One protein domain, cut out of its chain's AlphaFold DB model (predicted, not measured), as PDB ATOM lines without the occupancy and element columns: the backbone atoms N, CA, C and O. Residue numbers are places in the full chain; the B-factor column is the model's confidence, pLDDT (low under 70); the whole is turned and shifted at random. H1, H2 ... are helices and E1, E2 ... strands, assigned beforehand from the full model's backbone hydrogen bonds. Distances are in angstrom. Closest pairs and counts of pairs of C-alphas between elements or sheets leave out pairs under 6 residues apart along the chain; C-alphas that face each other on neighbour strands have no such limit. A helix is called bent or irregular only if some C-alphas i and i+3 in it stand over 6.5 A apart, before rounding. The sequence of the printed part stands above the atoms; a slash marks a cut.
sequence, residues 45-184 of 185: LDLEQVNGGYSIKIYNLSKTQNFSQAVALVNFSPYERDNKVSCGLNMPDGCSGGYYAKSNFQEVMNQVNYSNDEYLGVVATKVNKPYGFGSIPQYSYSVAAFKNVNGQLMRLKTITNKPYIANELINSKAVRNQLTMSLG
ATOM      1  N   LEU A  45       8.048   0.750  47.598       70.81
ATOM      2  CA  LEU A  45       6.655   0.289  47.488       70.81
ATOM      3  C   LEU A  45       6.506  -0.881  46.506       70.81
ATOM      4  O   LEU A  45       5.641  -1.738  46.678       70.81
ATOM      5  N   ASP A  46       7.333  -0.917  45.463       65.12
ATOM      6  CA  ASP A  46       7.400  -2.041  44.532       65.12
ATOM      7  C   ASP A  46       8.002  -3.278  45.220       65.12
ATOM      8  O   ASP A  46       7.515  -4.386  45.013       65.12
ATOM      9  N   LEU A  47       9.037  -3.100  46.053       65.44
ATOM     10  CA  LEU A  47       9.675  -4.187  46.810       65.44
ATOM     11  C   LEU A  47       8.712  -4.849  47.800       65.44
ATOM     12  O   LEU A  47       8.732  -6.070  47.931       65.44
ATOM     13  N   GLU A  48       7.848  -4.067  48.450       64.38
ATOM     14  CA  GLU A  48       6.807  -4.576  49.356       64.38
ATOM     15  C   GLU A  48       5.769  -5.464  48.650       64.38
ATOM     16  O   GLU A  48       5.104  -6.267  49.299       64.38
ATOM     17  N   GLN A  49       5.647  -5.358  47.325       65.00
ATOM     18  CA  GLN A  49       4.721  -6.158  46.521       65.00
ATOM     19  C   GLN A  49       5.374  -7.415  45.919       65.00
ATOM     20  O   GLN A  49       4.678  -8.252  45.334       65.00
ATOM     21  N   VAL A  50       6.695  -7.590  46.054       66.38
ATOM     22  CA  VAL A  50       7.397  -8.778  45.546       66.38
ATOM     23  C   VAL A  50       7.229  -9.940  46.523       66.38
ATOM     24  O   VAL A  50       7.989 -10.108  47.472       66.38
ATOM     25  N   ASN A  51       6.245 -10.793  46.246       63.44
ATOM     26  CA  ASN A  51       5.925 -11.953  47.082       63.44
ATOM     27  C   ASN A  51       6.667 -13.245  46.688       63.44
ATOM     28  O   ASN A  51       6.434 -14.282  47.305       63.44
ATOM     29  N   GLY A  52       7.536 -13.229  45.669       67.69
ATOM     30  CA  GLY A  52       8.166 -14.447  45.151       67.69
ATOM     31  C   GLY A  52       9.403 -14.219  44.281       67.69
ATOM     32  O   GLY A  52       9.838 -13.088  44.076       67.69
ATOM     33  N   GLY A  53       9.964 -15.319  43.772       77.75
ATOM     34  CA  GLY A  53      11.226 -15.339  43.024       77.75
ATOM     35  C   GLY A  53      12.450 -15.561  43.916       77.75
ATOM     36  O   GLY A  53      12.354 -15.539  45.148       77.75
ATOM     37  N   TYR A  54      13.606 -15.799  43.295       81.62
ATOM     38  CA  TYR A  54      14.847 -16.065  44.013       81.62
ATOM     39  C   TYR A  54      15.772 -14.853  44.021       81.62
ATOM     40  O   TYR A  54      15.889 -14.090  43.065       81.62
ATOM     41  N   SER A  55      16.498 -14.721  45.122       84.44
ATOM     42  CA  SER A  55      17.581 -13.756  45.275       84.44
ATOM     43  C   SER A  55      18.920 -14.386  44.909       84.44
ATOM     44  O   SER A  55      19.116 -15.598  45.027       84.44
ATOM     45  N   ILE A  56      19.862 -13.551  44.478       88.25
ATOM     46  CA  ILE A  56      21.228 -13.969  44.171       88.25
ATOM     47  C   ILE A  56      22.165 -13.268  45.144       88.25
ATOM     48  O   ILE A  56      22.126 -12.046  45.276       88.25
ATOM     49  N   LYS A  57      23.029 -14.035  45.807       89.44
ATOM     50  CA  LYS A  57      24.103 -13.493  46.647       89.44
ATOM     51  C   LYS A  57      25.452 -13.844  46.047       89.44
ATOM     52  O   LYS A  57      25.725 -15.015  45.788       89.44
ATOM     53  N   ILE A  58      26.290 -12.834  45.831       90.31
ATOM     54  CA  ILE A  58      27.626 -13.027  45.267       90.31
ATOM     55  C   ILE A  58      28.660 -13.131  46.380       90.31
ATOM     56  O   ILE A  58      28.708 -12.294  47.278       90.31
ATOM     57  N   TYR A  59      29.510 -14.148  46.281       90.94
ATOM     58  CA  TYR A  59      30.635 -14.379  47.174       90.94
ATOM     59  C   TYR A  59      31.929 -14.485  46.375       90.94
ATOM     60  O   TYR A  59      31.996 -15.175  45.355       90.94
ATOM     61  N   ASN A  60      32.982 -13.846  46.873       90.75
ATOM     62  CA  ASN A  60      34.339 -14.074  46.390       90.75
ATOM     63  C   ASN A  60      34.872 -15.365  47.009       90.75
ATOM     64  O   ASN A  60      34.871 -15.499  48.230       90.75
ATOM     65  N   LEU A  61      35.319 -16.308  46.179       87.81
ATOM     66  CA  LEU A  61      35.852 -17.589  46.650       87.81
ATOM     67  C   LEU A  61      37.371 -17.546  46.794       87.81
ATOM     68  O   LEU A  61      37.916 -17.947  47.816       87.81
ATOM     69  N   SER A  62      38.066 -17.072  45.764       85.88
ATOM     70  CA  SER A  62      39.526 -17.012  45.755       85.88
ATOM     71  C   SER A  62      40.005 -15.929  44.802       85.88
ATOM     72  O   SER A  62      39.397 -15.702  43.755       85.88
ATOM     73  N   LYS A  63      41.096 -15.253  45.163       85.88
ATOM     74  CA  LYS A  63      41.716 -14.219  44.341       85.88
ATOM     75  C   LYS A  63      43.230 -14.265  44.505       85.88
ATOM     76  O   LYS A  63      43.753 -14.136  45.604       85.88
ATOM     77  N   THR A  64      43.917 -14.438  43.387       84.94
ATOM     78  CA  THR A  64      45.375 -14.397  43.233       84.94
ATOM     79  C   THR A  64      45.710 -13.532  42.013       84.94
ATOM     80  O   THR A  64      44.807 -13.062  41.321       84.94
ATOM     81  N   GLN A  65      46.997 -13.337  41.710       79.25
ATOM     82  CA  GLN A  65      47.415 -12.541  40.547       79.25
ATOM     83  C   GLN A  65      46.941 -13.125  39.201       79.25
ATOM     84  O   GLN A  65      46.631 -12.372  38.280       79.25
ATOM     85  N   ASN A  66      46.846 -14.455  39.084       84.25
ATOM     86  CA  ASN A  66      46.533 -15.132  37.816       84.25
ATOM     87  C   ASN A  66      45.200 -15.883  37.819       84.25
ATOM     88  O   ASN A  66      44.802 -16.433  36.795       84.25
ATOM     89  N   PHE A  67      44.515 -15.927  38.956       89.19
ATOM     90  CA  PHE A  67      43.288 -16.687  39.133       89.19
ATOM     91  C   PHE A  67      42.353 -15.937  40.068       89.19
ATOM     92  O   PHE A  67      42.743 -15.600  41.187       89.19
ATOM     93  N   SER A  68      41.115 -15.725  39.646       92.00
ATOM     94  CA  SER A  68      40.046 -15.282  40.531       92.00
ATOM     95  C   SER A  68      38.780 -16.089  40.299       92.00
ATOM     96  O   SER A  68      38.496 -16.555  39.193       92.00
ATOM     97  N   GLN A  69      38.021 -16.282  41.372       93.25
ATOM     98  CA  GLN A  69      36.780 -17.029  41.348       93.25
ATOM     99  C   GLN A  69      35.739 -16.369  42.248       93.25
ATOM    100  O   GLN A  69      36.014 -16.030  43.400       93.25
ATOM    101  N   ALA A  70      34.528 -16.239  41.718       93.88
ATOM    102  CA  ALA A  70      33.359 -15.747  42.426       93.88
ATOM    103  C   ALA A  70      32.173 -16.675  42.159       93.88
ATOM    104  O   ALA A  70      32.112 -17.344  41.123       93.88
ATOM    105  N   VAL A  71      31.231 -16.725  43.092       95.12
ATOM    106  CA  VAL A  71      30.020 -17.537  42.980       95.12
ATOM    107  C   VAL A  71      28.784 -16.692  43.226       95.12
ATOM    108  O   VAL A  71      28.750 -15.894  44.154       95.12
ATOM    109  N   ALA A  72      27.765 -16.895  42.400       94.44
ATOM    110  CA  ALA A  72      26.413 -16.401  42.585       94.44
ATOM    111  C   ALA A  72      25.565 -17.539  43.168       94.44
ATOM    112  O   ALA A  72      25.251 -18.494  42.455       94.44
ATOM    113  N   LEU A  73      25.244 -17.460  44.462       94.38
ATOM    114  CA  LEU A  73      24.363 -18.410  45.138       94.38
ATOM    115  C   LEU A  73      22.904 -18.027  44.936       94.38
ATOM    116  O   LEU A  73      22.532 -16.871  45.140       94.38
ATOM    117  N   VAL A  74      22.088 -19.018  44.597       92.75
ATOM    118  CA  VAL A  74      20.639 -18.880  44.455       92.75
ATOM    119  C   VAL A  74      19.977 -19.097  45.805       92.75
ATOM    120  O   VAL A  74      20.188 -20.126  46.445       92.75
ATOM    121  N   ASN A  75      19.144 -18.157  46.231       90.31
ATOM    122  CA  ASN A  75      18.373 -18.262  47.459       90.31
ATOM    123  C   ASN A  75      16.896 -17.977  47.177       90.31
ATOM    124  O   ASN A  75      16.509 -16.821  46.993       90.31
ATOM    125  N   PHE A  76      16.103 -19.047  47.134       88.50
ATOM    126  CA  PHE A  76      14.664 -18.999  46.893       88.50
ATOM    127  C   PHE A  76      13.933 -18.251  48.010       88.50
ATOM    128  O   PHE A  76      14.294 -18.356  49.187       88.50
ATOM    129  N   SER A  77      12.887 -17.517  47.636       84.38
ATOM    130  CA  SER A  77      11.984 -16.892  48.609       84.38
ATOM    131  C   SER A  77      11.207 -17.952  49.406       84.38
ATOM    132  O   SER A  77      11.055 -19.090  48.945       84.38
ATOM    133  N   PRO A  78      10.671 -17.607  50.595       83.56
ATOM    134  CA  PRO A  78       9.775 -18.495  51.336       83.56
ATOM    135  C   PRO A  78       8.618 -19.012  50.470       83.56
ATOM    136  O   PRO A  78       8.358 -20.210  50.451       83.56
ATOM    137  N   TYR A  79       8.024 -18.144  49.643       84.06
ATOM    138  CA  TYR A  79       6.952 -18.517  48.721       84.06
ATOM    139  C   TYR A  79       7.343 -19.648  47.759       84.06
ATOM    140  O   TYR A  79       6.599 -20.619  47.622       84.06
ATOM    141  N   GLU A  80       8.502 -19.552  47.102       86.06
ATOM    142  CA  GLU A  80       8.989 -20.586  46.177       86.06
ATOM    143  C   GLU A  80       9.255 -21.915  46.889       86.06
ATOM    144  O   GLU A  80       8.954 -22.983  46.351       86.06
ATOM    145  N   ARG A  81       9.775 -21.857  48.120       86.19
ATOM    146  CA  ARG A  81      10.044 -23.045  48.938       86.19
ATOM    147  C   ARG A  81       8.761 -23.736  49.386       86.19
ATOM    148  O   ARG A  81       8.666 -24.957  49.258       86.19
ATOM    149  N   ASP A  82       7.786 -22.968  49.859       86.88
ATOM    150  CA  ASP A  82       6.520 -23.487  50.380       86.88
ATOM    151  C   ASP A  82       5.654 -24.063  49.255       86.88
ATOM    152  O   ASP A  82       5.075 -25.143  49.386       86.88
ATOM    153  N   ASN A  83       5.629 -23.386  48.103       85.44
ATOM    154  CA  ASN A  83       4.847 -23.804  46.940       85.44
ATOM    155  C   ASN A  83       5.604 -24.763  46.003       85.44
ATOM    156  O   ASN A  83       5.005 -25.299  45.069       85.44
ATOM    157  N   LYS A  84       6.897 -25.012  46.255       89.62
ATOM    158  CA  LYS A  84       7.786 -25.874  45.452       89.62
ATOM    159  C   LYS A  84       7.797 -25.499  43.967       89.62
ATOM    160  O   LYS A  84       7.656 -26.353  43.089       89.62
ATOM    161  N   VAL A  85       7.934 -24.208  43.700       87.94
ATOM    162  CA  VAL A  85       7.939 -23.599  42.363       87.94
ATOM    163  C   VAL A  85       9.085 -22.610  42.260       87.94
ATOM    164  O   VAL A  85       9.513 -22.066  43.271       87.94
ATOM    165  N   SER A  86       9.571 -22.345  41.050       84.94
ATOM    166  CA  SER A  86      10.436 -21.200  40.803       84.94
ATOM    167  C   SER A  86      10.022 -20.450  39.553       84.94
ATOM    168  O   SER A  86       9.807 -21.047  38.496       84.94
ATOM    169  N   CYS A  87       9.928 -19.132  39.701       73.31
ATOM    170  CA  CYS A  87       9.453 -18.233  38.660       73.31
ATOM    171  C   CYS A  87      10.564 -17.831  37.671       73.31
ATOM    172  O   CYS A  87      10.283 -17.115  36.721       73.31
ATOM    173  N   GLY A  88      11.822 -18.253  37.867       68.19
ATOM    174  CA  GLY A  88      12.927 -17.761  37.030       68.19
ATOM    175  C   GLY A  88      13.173 -16.251  37.187       68.19
ATOM    176  O   GLY A  88      12.589 -15.589  38.050       68.19
ATOM    177  N   LEU A  89      14.024 -15.687  36.330       61.62
ATOM    178  CA  LEU A  89      14.071 -14.251  36.049       61.62
ATOM    179  C   LEU A  89      13.071 -13.935  34.925       61.62
ATOM    180  O   LEU A  89      12.929 -14.674  33.957       61.62
ATOM    181  N   ASN A  90      12.406 -12.783  35.013       53.16
ATOM    182  CA  ASN A  90      11.524 -12.267  33.958       53.16
ATOM    183  C   ASN A  90      10.310 -13.149  33.585       53.16
ATOM    184  O   ASN A  90       9.840 -13.036  32.453       53.16
ATOM    185  N   MET A  91       9.756 -13.982  34.478       55.09
ATOM    186  CA  MET A  91       8.384 -14.479  34.268       55.09
ATOM    187  C   MET A  91       7.383 -13.469  34.840       55.09
ATOM    188  O   MET A  91       7.325 -13.318  36.061       55.09
ATOM    189  N   PRO A  92       6.607 -12.774  33.985       46.09
ATOM    190  CA  PRO A  92       5.690 -11.732  34.433       46.09
ATOM    191  C   PRO A  92       4.452 -12.291  35.142       46.09
ATOM    192  O   PRO A  92       3.959 -11.634  36.047       46.09
ATOM    193  N   ASP A  93       3.998 -13.508  34.813       49.59
ATOM    194  CA  ASP A  93       2.755 -14.074  35.348       49.59
ATOM    195  C   ASP A  93       2.838 -15.604  35.508       49.59
ATOM    196  O   ASP A  93       3.441 -16.300  34.691       49.59
ATOM    197  N   GLY A  94       2.184 -16.150  36.543       53.88
ATOM    198  CA  GLY A  94       1.896 -17.591  36.619       53.88
ATOM    199  C   GLY A  94       2.817 -18.447  37.491       53.88
ATOM    200  O   GLY A  94       2.861 -19.666  37.316       53.88
ATOM    201  N   CYS A  95       3.486 -17.871  38.496       63.56
ATOM    202  CA  CYS A  95       4.200 -18.687  39.490       63.56
ATOM    203  C   CYS A  95       3.263 -19.572  40.347       63.56
ATOM    204  O   CYS A  95       3.707 -20.446  41.089       63.56
ATOM    205  N   SER A  96       1.947 -19.403  40.179       59.19
ATOM    206  CA  SER A  96       0.864 -20.241  40.693       59.19
ATOM    207  C   SER A  96       0.853 -21.641  40.051       59.19
ATOM    208  O   SER A  96      -0.054 -22.013  39.313       59.19
ATOM    209  N   GLY A  97       1.874 -22.451  40.330       58.50
ATOM    210  CA  GLY A  97       1.809 -23.909  40.190       58.50
ATOM    211  C   GLY A  97       1.855 -24.493  38.773       58.50
ATOM    212  O   GLY A  97       1.601 -25.697  38.638       58.50
ATOM    213  N   GLY A  98       2.198 -23.701  37.752       71.12
ATOM    214  CA  GLY A  98       2.411 -24.187  36.386       71.12
ATOM    215  C   GLY A  98       3.477 -25.291  36.307       71.12
ATOM    216  O   GLY A  98       4.430 -25.309  37.089       71.12
ATOM    217  N   TYR A  99       3.317 -26.220  35.355       77.31
ATOM    218  CA  TYR A  99       4.202 -27.385  35.177       77.31
ATOM    219  C   TYR A  99       5.688 -26.995  35.114       77.31
ATOM    220  O   TYR A  99       6.509 -27.575  35.820       77.31
ATOM    221  N   TYR A 100       6.019 -25.949  34.348       81.00
ATOM    222  CA  TYR A 100       7.392 -25.464  34.195       81.00
ATOM    223  C   TYR A 100       7.983 -24.898  35.489       81.00
ATOM    224  O   TYR A 100       9.118 -25.214  35.820       81.00
ATOM    225  N   ALA A 101       7.216 -24.124  36.262       83.12
ATOM    226  CA  ALA A 101       7.710 -23.547  37.513       83.12
ATOM    227  C   ALA A 101       8.038 -24.638  38.547       83.12
ATOM    228  O   ALA A 101       9.055 -24.560  39.239       83.12
ATOM    229  N   LYS A 102       7.212 -25.692  38.614       86.88
ATOM    230  CA  LYS A 102       7.484 -26.879  39.440       86.88
ATOM    231  C   LYS A 102       8.694 -27.658  38.929       86.88
ATOM    232  O   LYS A 102       9.553 -28.012  39.730       86.88
ATOM    233  N   SER A 103       8.784 -27.882  37.616       87.69
ATOM    234  CA  SER A 103       9.916 -28.578  36.990       87.69
ATOM    235  C   SER A 103      11.236 -27.860  37.269       87.69
ATOM    236  O   SER A 103      12.170 -28.472  37.772       87.69
ATOM    237  N   ASN A 104      11.290 -26.543  37.052       87.81
ATOM    238  CA  ASN A 104      12.481 -25.726  37.287       87.81
ATOM    239  C   ASN A 104      12.953 -25.807  38.743       87.81
ATOM    240  O   ASN A 104      14.145 -25.958  39.011       87.81
ATOM    241  N   PHE A 105      12.020 -25.734  39.697       90.19
ATOM    242  CA  PHE A 105      12.340 -25.885  41.115       90.19
ATOM    243  C   PHE A 105      12.855 -27.293  41.432       90.19
ATOM    244  O   PHE A 105      13.872 -27.448  42.108       90.19
ATOM    245  N   GLN A 106      12.188 -28.325  40.916       91.69
ATOM    246  CA  GLN A 106      12.588 -29.718  41.105       91.69
ATOM    247  C   GLN A 106      13.966 -30.014  40.511       91.69
ATOM    248  O   GLN A 106      14.757 -30.696  41.152       91.69
ATOM    249  N   GLU A 107      14.296 -29.473  39.337       92.62
ATOM    250  CA  GLU A 107      15.630 -29.606  38.746       92.62
ATOM    251  C   GLU A 107      16.721 -29.109  39.692       92.62
ATOM    252  O   GLU A 107      17.756 -29.762  39.824       92.62
ATOM    253  N   VAL A 108      16.488 -27.993  40.389       93.62
ATOM    254  CA  VAL A 108      17.427 -27.490  41.398       93.62
ATOM    255  C   VAL A 108      17.457 -28.395  42.624       93.62
ATOM    256  O   VAL A 108      18.540 -28.797  43.050       93.62
ATOM    257  N   MET A 109      16.295 -28.773  43.160       93.31
ATOM    258  CA  MET A 109      16.210 -29.622  44.358       93.31
ATOM    259  C   MET A 109      16.756 -31.044  44.142       93.31
ATOM    260  O   MET A 109      17.201 -31.685  45.088       93.31
ATOM    261  N   ASN A 110      16.808 -31.526  42.898       94.12
ATOM    262  CA  ASN A 110      17.479 -32.778  42.538       94.12
ATOM    263  C   ASN A 110      19.011 -32.673  42.623       94.12
ATOM    264  O   ASN A 110      19.704 -33.689  42.692       94.12
ATOM    265  N   GLN A 111      19.560 -31.457  42.591       94.12
ATOM    266  CA  GLN A 111      20.999 -31.220  42.670       94.12
ATOM    267  C   GLN A 111      21.458 -30.830  44.075       94.12
ATOM    268  O   GLN A 111      22.564 -31.219  44.460       94.12
ATOM    269  N   VAL A 112      20.646 -30.083  44.826       94.56
ATOM    270  CA  VAL A 112      21.008 -29.509  46.131       94.56
ATOM    271  C   VAL A 112      19.873 -29.623  47.143       94.56
ATOM    272  O   VAL A 112      18.703 -29.545  46.780       94.56
ATOM    273  N   ASN A 113      20.217 -29.756  48.423       93.19
ATOM    274  CA  ASN A 113      19.244 -29.792  49.513       93.19
ATOM    275  C   ASN A 113      19.238 -28.491  50.337       93.19
ATOM    276  O   ASN A 113      20.007 -28.334  51.287       93.19
ATOM    277  N   TYR A 114      18.293 -27.598  50.035       90.75
ATOM    278  CA  TYR A 114      18.127 -26.331  50.761       90.75
ATOM    279  C   TYR A 114      17.755 -26.513  52.241       90.75
ATOM    280  O   TYR A 114      18.003 -25.614  53.037       90.75
ATOM    281  N   SER A 115      17.186 -27.658  52.636       88.94
ATOM    282  CA  SER A 115      16.914 -27.965  54.049       88.94
ATOM    283  C   SER A 115      18.175 -28.362  54.825       88.94
ATOM    284  O   SER A 115      18.141 -28.406  56.049       88.94
ATOM    285  N   ASN A 116      19.276 -28.661  54.126       89.81
ATOM    286  CA  ASN A 116      20.589 -28.973  54.697       89.81
ATOM    287  C   ASN A 116      21.601 -27.826  54.486       89.81
ATOM    288  O   ASN A 116      22.814 -28.064  54.505       89.81
ATOM    289  N   ASP A 117      21.111 -26.607  54.234       90.88
ATOM    290  CA  ASP A 117      21.905 -25.422  53.886       90.88
ATOM    291  C   ASP A 117      22.807 -25.623  52.654       90.88
ATOM    292  O   ASP A 117      23.922 -25.096  52.575       90.88
ATOM    293  N   GLU A 118      22.332 -26.407  51.682       95.00
ATOM    294  CA  GLU A 118      22.987 -26.571  50.389       95.00
ATOM    295  C   GLU A 118      22.310 -25.710  49.327       95.00
ATOM    296  O   GLU A 118      21.099 -25.770  49.118       95.00
ATOM    297  N   TYR A 119      23.118 -24.944  48.608       95.06
ATOM    298  CA  TYR A 119      22.669 -23.951  47.648       95.06
ATOM    299  C   TYR A 119      23.233 -24.242  46.268       95.06
ATOM    300  O   TYR A 119      24.387 -24.654  46.108       95.06
ATOM    301  N   LEU A 120      22.425 -23.964  45.250       96.19
ATOM    302  CA  LEU A 120      22.888 -23.928  43.873       96.19
ATOM    303  C   LEU A 120      23.746 -22.676  43.666       96.19
ATOM    304  O   LEU A 120      23.328 -21.568  43.999       96.19
ATOM    305  N   GLY A 121      24.934 -22.848  43.091       95.50
ATOM    306  CA  GLY A 121      25.846 -21.754  42.788       95.50
ATOM    307  C   GLY A 121      26.322 -21.769  41.341       95.50
ATOM    308  O   GLY A 121      26.793 -22.795  40.842       95.50
ATOM    309  N   VAL A 122      26.268 -20.610  40.685       95.38
ATOM    310  CA  VAL A 122      26.965 -20.370  39.416       95.38
ATOM    311  C   VAL A 122      28.327 -19.775  39.715       95.38
ATOM    312  O   VAL A 122      28.433 -18.712  40.319       95.38
ATOM    313  N   VAL A 123      29.378 -20.458  39.284       94.81
ATOM    314  CA  VAL A 123      30.757 -20.086  39.570       94.81
ATOM    315  C   VAL A 123      31.393 -19.492  38.332       94.81
ATOM    316  O   VAL A 123      31.556 -20.184  37.327       94.81
ATOM    317  N   ALA A 124      31.800 -18.233  38.434       94.00
ATOM    318  CA  ALA A 124      32.610 -17.560  37.437       94.00
ATOM    319  C   ALA A 124      34.086 -17.682  37.818       94.00
ATOM    320  O   ALA A 124      34.461 -17.445  38.965       94.00
ATOM    321  N   THR A 125      34.922 -18.058  36.858       92.81
ATOM    322  CA  THR A 125      36.373 -18.178  37.039       92.81
ATOM    323  C   THR A 125      37.086 -17.368  35.970       92.81
ATOM    324  O   THR A 125      36.805 -17.549  34.785       92.81
ATOM    325  N   LYS A 126      38.018 -16.509  36.388       92.00
ATOM    326  CA  LYS A 126      38.956 -15.784  35.527       92.00
ATOM    327  C   LYS A 126      40.349 -16.368  35.718       92.00
ATOM    328  O   LYS A 126      40.834 -16.450  36.844       92.00
ATOM    329  N   VAL A 127      40.994 -16.745  34.620       90.44
ATOM    330  CA  VAL A 127      42.389 -17.207  34.603       90.44
ATOM    331  C   VAL A 127      43.184 -16.348  33.635       90.44
ATOM    332  O   VAL A 127      42.823 -16.254  32.465       90.44
ATOM    333  N   ASN A 128      44.276 -15.747  34.093       88.31
ATOM    334  CA  ASN A 128      45.207 -15.023  33.235       88.31
ATOM    335  C   ASN A 128      46.198 -16.031  32.653       88.31
ATOM    336  O   ASN A 128      47.087 -16.515  33.353       88.31
ATOM    337  N   LYS A 129      46.024 -16.390  31.377       84.00
ATOM    338  CA  LYS A 129      46.966 -17.287  30.699       84.00
ATOM    339  C   LYS A 129      48.130 -16.482  30.124       84.00
ATOM    340  O   LYS A 129      47.864 -15.487  29.445       84.00
ATOM    341  N   PRO A 130      49.388 -16.889  30.361       82.50
ATOM    342  CA  PRO A 130      50.540 -16.221  29.771       82.50
ATOM    343  C   PRO A 130      50.502 -16.362  28.244       82.50
ATOM    344  O   PRO A 130      50.229 -17.442  27.720       82.50
ATOM    345  N   TYR A 131      50.761 -15.266  27.536       78.88
ATOM    346  CA  TYR A 131      50.813 -15.225  26.078       78.88
ATOM    347  C   TYR A 131      51.867 -14.216  25.610       78.88
ATOM    348  O   TYR A 131      51.703 -13.013  25.807       78.88
ATOM    349  N   GLY A 132      52.943 -14.708  24.983       82.25
ATOM    350  CA  GLY A 132      54.020 -13.903  24.390       82.25
ATOM    351  C   GLY A 132      54.730 -12.978  25.386       82.25
ATOM    352  O   GLY A 132      55.712 -13.371  26.004       82.25
ATOM    353  N   PHE A 133      54.211 -11.757  25.536       72.62
ATOM    354  CA  PHE A 133      54.740 -10.690  26.398       72.62
ATOM    355  C   PHE A 133      53.707 -10.167  27.417       72.62
ATOM    356  O   PHE A 133      53.875  -9.089  27.979       72.62
ATOM    357  N   GLY A 134      52.617 -10.903  27.648       77.00
ATOM    358  CA  GLY A 134      51.555 -10.497  28.565       77.00
ATOM    359  C   GLY A 134      50.686 -11.662  29.024       77.00
ATOM    360  O   GLY A 134      51.076 -12.827  28.942       77.00
ATOM    361  N   SER A 135      49.490 -11.352  29.519       81.56
ATOM    362  CA  SER A 135      48.495 -12.362  29.872       81.56
ATOM    363  C   SER A 135      47.132 -12.009  29.293       81.56
ATOM    364  O   SER A 135      46.760 -10.839  29.226       81.56
ATOM    365  N   ILE A 136      46.400 -13.030  28.846       83.62
ATOM    366  CA  ILE A 136      45.043 -12.879  28.320       83.62
ATOM    367  C   ILE A 136      44.079 -13.471  29.353       83.62
ATOM    368  O   ILE A 136      44.207 -14.657  29.692       83.62
ATOM    369  N   PRO A 137      43.118 -12.686  29.870       84.69
ATOM    370  CA  PRO A 137      42.130 -13.196  30.805       84.69
ATOM    371  C   PRO A 137      41.141 -14.114  30.076       84.69
ATOM    372  O   PRO A 137      40.514 -13.731  29.091       84.69
ATOM    373  N   GLN A 138      40.979 -15.336  30.579       87.50
ATOM    374  CA  GLN A 138      39.971 -16.290  30.128       87.50
ATOM    375  C   GLN A 138      38.891 -16.449  31.192       87.50
ATOM    376  O   GLN A 138      39.196 -16.732  32.350       87.50
ATOM    377  N   TYR A 139      37.633 -16.304  30.780       88.50
ATOM    378  CA  TYR A 139      36.467 -16.423  31.649       88.50
ATOM    379  C   TYR A 139      35.748 -17.737  31.378       88.50
ATOM    380  O   TYR A 139      35.552 -18.130  30.230       88.50
ATOM    381  N   SER A 140      35.336 -18.416  32.441       90.81
ATOM    382  CA  SER A 140      34.552 -19.644  32.352       90.81
ATOM    383  C   SER A 140      33.482 -19.679  33.434       90.81
ATOM    384  O   SER A 140      33.647 -19.095  34.509       90.81
ATOM    385  N   TYR A 141      32.384 -20.373  33.135       91.88
ATOM    386  CA  TYR A 141      31.257 -20.541  34.044       91.88
ATOM    387  C   TYR A 141      30.994 -22.023  34.285       91.88
ATOM    388  O   TYR A 141      30.894 -22.818  33.349       91.88
ATOM    389  N   SER A 142      30.848 -22.385  35.552       93.50
ATOM    390  CA  SER A 142      30.466 -23.728  35.990       93.50
ATOM    391  C   SER A 142      29.319 -23.642  36.991       93.50
ATOM    392  O   SER A 142      29.027 -22.571  37.515       93.50
ATOM    393  N   VAL A 143      28.648 -24.763  37.234       96.00
ATOM    394  CA  VAL A 143      27.553 -24.857  38.202       96.00
ATOM    395  C   VAL A 143      27.967 -25.857  39.267       96.00
ATOM    396  O   VAL A 143      28.562 -26.887  38.948       96.00
ATOM    397  N   ALA A 144      27.710 -25.547  40.531       96.50
ATOM    398  CA  ALA A 144      28.090 -26.405  41.641       96.50
ATOM    399  C   ALA A 144      27.137 -26.253  42.831       96.50
ATOM    400  O   ALA A 144      26.449 -25.243  42.970       96.50
ATOM    401  N   ALA A 145      27.119 -27.273  43.681       96.50
ATOM    402  CA  ALA A 145      26.472 -27.233  44.982       96.50
ATOM    403  C   ALA A 145      27.432 -26.633  46.010       96.50
ATOM    404  O   ALA A 145      28.616 -26.991  46.038       96.50
ATOM    405  N   PHE A 146      26.920 -25.763  46.871       96.38
ATOM    406  CA  PHE A 146      27.688 -25.122  47.929       96.38
ATOM    407  C   PHE A 146      27.001 -25.259  49.272       96.38
ATOM    408  O   PHE A 146      25.781 -25.231  49.338       96.38
ATOM    409  N   LYS A 147      27.788 -25.334  50.339       95.25
ATOM    410  CA  LYS A 147      27.290 -25.298  51.712       95.25
ATOM    411  C   LYS A 147      28.170 -24.401  52.555       95.25
ATOM    412  O   LYS A 147      29.383 -24.347  52.352       95.25
ATOM    413  N   ASN A 148      27.557 -23.691  53.492       89.25
ATOM    414  CA  ASN A 148      28.309 -22.975  54.506       89.25
ATOM    415  C   ASN A 148      28.715 -23.958  55.611       89.25
ATOM    416  O   ASN A 148      27.862 -24.562  56.257       89.25
ATOM    417  N   VAL A 149      30.017 -24.141  55.798       90.19
ATOM    418  CA  VAL A 149      30.594 -24.976  56.850       90.19
ATOM    419  C   VAL A 149      31.445 -24.062  57.719       90.19
ATOM    420  O   VAL A 149      32.451 -23.527  57.261       90.19
ATOM    421  N   ASN A 150      31.028 -23.849  58.969       87.44
ATOM    422  CA  ASN A 150      31.743 -23.013  59.943       87.44
ATOM    423  C   ASN A 150      32.045 -21.579  59.456       87.44
ATOM    424  O   ASN A 150      33.115 -21.038  59.720       87.44
ATOM    425  N   GLY A 151      31.116 -20.958  58.722       84.19
ATOM    426  CA  GLY A 151      31.280 -19.604  58.182       84.19
ATOM    427  C   GLY A 151      32.021 -19.547  56.844       84.19
ATOM    428  O   GLY A 151      32.082 -18.481  56.232       84.19
ATOM    429  N   GLN A 152      32.543 -20.675  56.356       87.75
ATOM    430  CA  GLN A 152      33.214 -20.774  55.069       87.75
ATOM    431  C   GLN A 152      32.303 -21.418  54.023       87.75
ATOM    432  O   GLN A 152      31.766 -22.510  54.209       87.75
ATOM    433  N   LEU A 153      32.161 -20.756  52.875       91.88
ATOM    434  CA  LEU A 153      31.412 -21.301  51.750       91.88
ATOM    435  C   LEU A 153      32.247 -22.368  51.028       91.88
ATOM    436  O   LEU A 153      33.224 -22.054  50.350       91.88
ATOM    437  N   MET A 154      31.853 -23.632  51.163       92.25
ATOM    438  CA  MET A 154      32.544 -24.778  50.574       92.25
ATOM    439  C   MET A 154      31.790 -25.316  49.362       92.25
ATOM    440  O   MET A 154      30.568 -25.464  49.387       92.25
ATOM    441  N   ARG A 155      32.528 -25.653  48.300       94.62
ATOM    442  CA  ARG A 155      31.985 -26.379  47.147       94.62
ATOM    443  C   ARG A 155      31.856 -27.861  47.503       94.62
ATOM    444  O   ARG A 155      32.856 -28.487  47.833       94.62
ATOM    445  N   LEU A 156      30.657 -28.419  47.369       93.69
ATOM    446  CA  LEU A 156      30.382 -29.834  47.637       93.69
ATOM    447  C   LEU A 156      30.599 -30.712  46.403       93.69
ATOM    448  O   LEU A 156      31.280 -31.731  46.465       93.69
ATOM    449  N   LYS A 157      30.014 -30.319  45.269       94.31
ATOM    450  CA  LYS A 157      30.109 -31.056  44.002       94.31
ATOM    451  C   LYS A 157      29.892 -30.138  42.812       94.31
ATOM    452  O   LYS A 157      29.181 -29.139  42.913       94.31
ATOM    453  N   THR A 158      30.469 -30.505  41.675       94.88
ATOM    454  CA  THR A 158      30.163 -29.880  40.383       94.88
ATOM    455  C   THR A 158      28.877 -30.481  39.822       94.88
ATOM    456  O   THR A 158      28.663 -31.687  39.913       94.88
ATOM    457  N   ILE A 159      28.024 -29.643  39.242       94.50
ATOM    458  CA  ILE A 159      26.754 -30.033  38.632       94.50
ATOM    459  C   ILE A 159      26.919 -29.958  37.114       94.50
ATOM    460  O   ILE A 159      27.090 -28.876  36.548       94.50
ATOM    461  N   THR A 160      26.883 -31.118  36.458       89.81
ATOM    462  CA  THR A 160      27.044 -31.215  34.998       89.81
ATOM    463  C   THR A 160      25.716 -31.017  34.272       89.81
ATOM    464  O   THR A 160      25.674 -30.300  33.274       89.81
ATOM    465  N   ASN A 161      24.628 -31.600  34.790       88.88
ATOM    466  CA  ASN A 161      23.283 -31.347  34.277       88.88
ATOM    467  C   ASN A 161      22.769 -30.026  34.858       88.88
ATOM    468  O   ASN A 161      22.282 -29.991  35.987       88.88
ATOM    469  N   LYS A 162      22.986 -28.932  34.127       88.69
ATOM    470  CA  LYS A 162      22.701 -27.573  34.594       88.69
ATOM    471  C   LYS A 162      21.182 -27.362  34.660       88.69
ATOM    472  O   LYS A 162      20.565 -27.364  33.598       88.69
ATOM    473  N   PRO A 163      20.599 -27.120  35.851       90.44
ATOM    474  CA  PRO A 163      19.193 -26.744  35.958       90.44
ATOM    475  C   PRO A 163      18.897 -25.496  35.126       90.44
ATOM    476  O   PRO A 163      19.785 -24.643  34.976       90.44
ATOM    477  N   TYR A 164      17.653 -25.340  34.665       88.69
ATOM    478  CA  TYR A 164      17.212 -24.169  33.897       88.69
ATOM    479  C   TYR A 164      17.676 -22.844  34.525       88.69
ATOM    480  O   TYR A 164      18.311 -22.025  33.859       88.69
ATOM    481  N   ILE A 165      17.475 -22.694  35.838       88.94
ATOM    482  CA  ILE A 165      17.852 -21.505  36.618       88.94
ATOM    483  C   ILE A 165      19.355 -21.214  36.525       88.94
ATOM    484  O   ILE A 165      19.770 -20.070  36.366       88.94
ATOM    485  N   ALA A 166      20.212 -22.236  36.576       91.50
ATOM    486  CA  ALA A 166      21.651 -22.021  36.443       91.50
ATOM    487  C   ALA A 166      22.023 -21.533  35.036       91.50
ATOM    488  O   ALA A 166      22.893 -20.673  34.888       91.50
ATOM    489  N   ASN A 167      21.369 -22.068  34.001       88.69
ATOM    490  CA  ASN A 167      21.595 -21.640  32.624       88.69
ATOM    491  C   ASN A 167      21.103 -20.204  32.394       88.69
ATOM    492  O   ASN A 167      21.800 -19.392  31.789       88.69
ATOM    493  N   GLU A 168      19.939 -19.865  32.933       86.56
ATOM    494  CA  GLU A 168      19.396 -18.511  32.947       86.56
ATOM    495  C   GLU A 168      20.366 -17.508  33.591       86.56
ATOM    496  O   GLU A 168      20.686 -16.478  32.998       86.56
ATOM    497  N   LEU A 169      20.923 -17.839  34.758       87.44
ATOM    498  CA  LEU A 169      21.902 -17.001  35.456       87.44
ATOM    499  C   LEU A 169      23.196 -16.797  34.663       87.44
ATOM    500  O   LEU A 169      23.724 -15.687  34.621       87.44
ATOM    501  N   ILE A 170      23.705 -17.852  34.019       88.19
ATOM    502  CA  ILE A 170      24.901 -17.772  33.164       88.19
ATOM    503  C   ILE A 170      24.647 -16.870  31.950       88.19
ATOM    504  O   ILE A 170      25.552 -16.162  31.504       88.19
ATOM    505  N   ASN A 171      23.429 -16.877  31.410       85.88
ATOM    506  CA  ASN A 171      23.071 -16.081  30.238       85.88
ATOM    507  C   ASN A 171      22.619 -14.654  30.589       85.88
ATOM    508  O   ASN A 171      22.681 -13.764  29.739       85.88
ATOM    509  N   SER A 172      22.251 -14.402  31.847       83.19
ATOM    510  CA  SER A 172      21.864 -13.080  32.334       83.19
ATOM    511  C   SER A 172      23.040 -12.101  32.314       83.19
ATOM    512  O   SER A 172      24.036 -12.253  33.027       83.19
ATOM    513  N   LYS A 173      22.910 -11.032  31.517       80.75
ATOM    514  CA  LYS A 173      23.908  -9.952  31.441       80.75
ATOM    515  C   LYS A 173      24.143  -9.306  32.809       80.75
ATOM    516  O   LYS A 173      25.292  -9.054  33.156       80.75
ATOM    517  N   ALA A 174      23.084  -9.093  33.591       78.19
ATOM    518  CA  ALA A 174      23.181  -8.483  34.915       78.19
ATOM    519  C   ALA A 174      24.039  -9.334  35.867       78.19
ATOM    520  O   ALA A 174      24.994  -8.832  36.457       78.19
ATOM    521  N   VAL A 175      23.762 -10.637  35.943       82.31
ATOM    522  CA  VAL A 175      24.491 -11.563  36.823       82.31
ATOM    523  C   VAL A 175      25.935 -11.725  36.368       82.31
ATOM    524  O   VAL A 175      26.854 -11.651  37.184       82.31
ATOM    525  N   ARG A 176      26.166 -11.875  35.056       83.00
ATOM    526  CA  ARG A 176      27.525 -11.924  34.508       83.00
ATOM    527  C   ARG A 176      28.313 -10.668  34.840       83.00
ATOM    528  O   ARG A 176      29.459 -10.806  35.250       83.00
ATOM    529  N   ASN A 177      27.727  -9.481  34.695       81.62
ATOM    530  CA  ASN A 177      28.399  -8.222  35.008       81.62
ATOM    531  C   ASN A 177      28.797  -8.163  36.484       81.62
ATOM    532  O   ASN A 177      29.954  -7.882  36.783       81.62
ATOM    533  N   GLN A 178      27.888  -8.506  37.397       83.94
ATOM    534  CA  GLN A 178      28.197  -8.504  38.827       83.94
ATOM    535  C   GLN A 178      29.286  -9.530  39.192       83.94
ATOM    536  O   GLN A 178      30.222  -9.204  39.921       83.94
ATOM    537  N   LEU A 179      29.231 -10.747  38.636       84.56
ATOM    538  CA  LEU A 179      30.286 -11.754  38.818       84.56
ATOM    539  C   LEU A 179      31.631 -11.265  38.270       84.56
ATOM    540  O   LEU A 179      32.664 -11.419  38.910       84.56
ATOM    541  N   THR A 180      31.610 -10.634  37.101       82.12
ATOM    542  CA  THR A 180      32.778 -10.076  36.410       82.12
ATOM    543  C   THR A 180      33.421  -8.959  37.239       82.12
ATOM    544  O   THR A 180      34.631  -8.990  37.451       82.12
ATOM    545  N   MET A 181      32.631  -8.052  37.825       82.19
ATOM    546  CA  MET A 181      33.117  -7.045  38.782       82.19
ATOM    547  C   MET A 181      33.786  -7.693  40.005       82.19
ATOM    548  O   MET A 181      34.871  -7.281  40.414       82.19
ATOM    549  N   SER A 182      33.182  -8.755  40.546       83.25
ATOM    550  CA  SER A 182      33.712  -9.503  41.695       83.25
ATOM    551  C   SER A 182      35.083 -10.136  41.413       83.25
ATOM    552  O   SER A 182      35.944 -10.205  42.290       83.25
ATOM    553  N   LEU A 183      35.327 -10.549  40.165       82.19
ATOM    554  CA  LEU A 183      36.589 -11.159  39.735       82.19
ATOM    555  C   LEU A 183      37.767 -10.174  39.671       82.19
ATOM    556  O   LEU A 183      38.912 -10.619  39.538       82.19
ATOM    557  N   GLY A 184      37.515  -8.871  39.821       68.12
ATOM    558  CA  GLY A 184      38.521  -7.818  39.742       68.12
ATOM    559  C   GLY A 184      38.891  -7.490  38.299       68.12
ATOM    560  O   GLY A 184      39.510  -8.301  37.595       68.12
TER     561      GLY A 184
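What this domain is: This is residues 45 to 184 of the 185 residues of an uncharacterized protein of Campylobacter concisus (strain 13826) (UniProt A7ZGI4). A long, strongly twisted sheet of five strands is folded on itself, with E1 and E2 partly face to face with E4 and E5 and E3 as the hinge; helices H3 and H4 pack on opposite faces of it. The E3-E4 hairpin reaches one end of the longest axis, while H1, H2 and the loop of residues 84 to 98 gather at the other end. The printed part has 140 residues, with five named strands and four named helices in the order E1 E2 H1 H2 E3 E4 E5 H3 H4. The sheet's order is E1 E2 E3 E4 E5, antiparallel throughout, and the class is mixed, helices and strands. The whole is compact, with a radius of gyration of the C-alphas of 16.4 A, yet elongated, spanning 56 by 31 by 30 A.

How they stand to each other: E1, residues 54 to 63, and E2, residues 67 to 76, form a hairpin, with N 57 and O 73 within hydrogen-bond range at 3.0 A. H1, residues 78 to 83, only grazes the sheet, with residues 78 to 82. H2, residues 99 to 109, is near H1 and only grazes the sheet, with residues 105 to 109. E3, residues 118 to 131, is antiparallel to E2, with N 70 and O 124 at 3.0 A. E4, residues 134 to 149, forms a hairpin with E3, with N 125 and O 140 at 2.9 A, and bends by 84 degrees at residue 145. E5, residues 152 to 158, forms a hairpin with E4, with N 147 and O 154 at 2.9 A. E3, E4 and E5 are a meander, each strand the antiparallel neighbour of the one before. In this folded sheet, bent back into two leaves, E1 and E2 face E4 and E5 with 12 pairs of C-alphas within 11 A. H3, residues 164 to 171, is on the sheet at a height of 8.5 A; its closest C-alpha pair with E3 is Val 122 and Ala 166, 6.3 A. H3 touches H2, about perpendicular at 82 degrees, closest at the C-alphas of Asn 104 and Tyr 164, 6.0 A. H4, residues 173 to 182, is on the opposite face at a height of 8.3 A; its closest C-alpha pair with E2 is Ala 70 and Leu 179, 6.2 A. H3 and H4 only just touch, with 3 pairs of C-alphas within 8 A, and only at the corner. In H1, H2, H3 and H4 every O i to N i+4 pair is within hydrogen-bond range.

Where its parts are: E1 begins at C-alpha 54 (14.847, -16.065, 44.013) and is 26.9 A long; E2 is 29.7 A. E3 and E4 are 38.7 A and 38.1 A, and E5 is 17.5 A. H2 is 15.3 A and H4 14.2 A, ending at C-alpha 182 (33.712, -9.503, 41.695).

The domain as a whole: The two C-alphas farthest apart, those of Ser 96 and Phe 133, are 56.6 A apart. The printed part has no cut, and the link from H1 to H2 is long, with 15 residues. The mean pLDDT of the printed part is 84.5; residues 46 to 52, 88 to 97 and 184 are under 70.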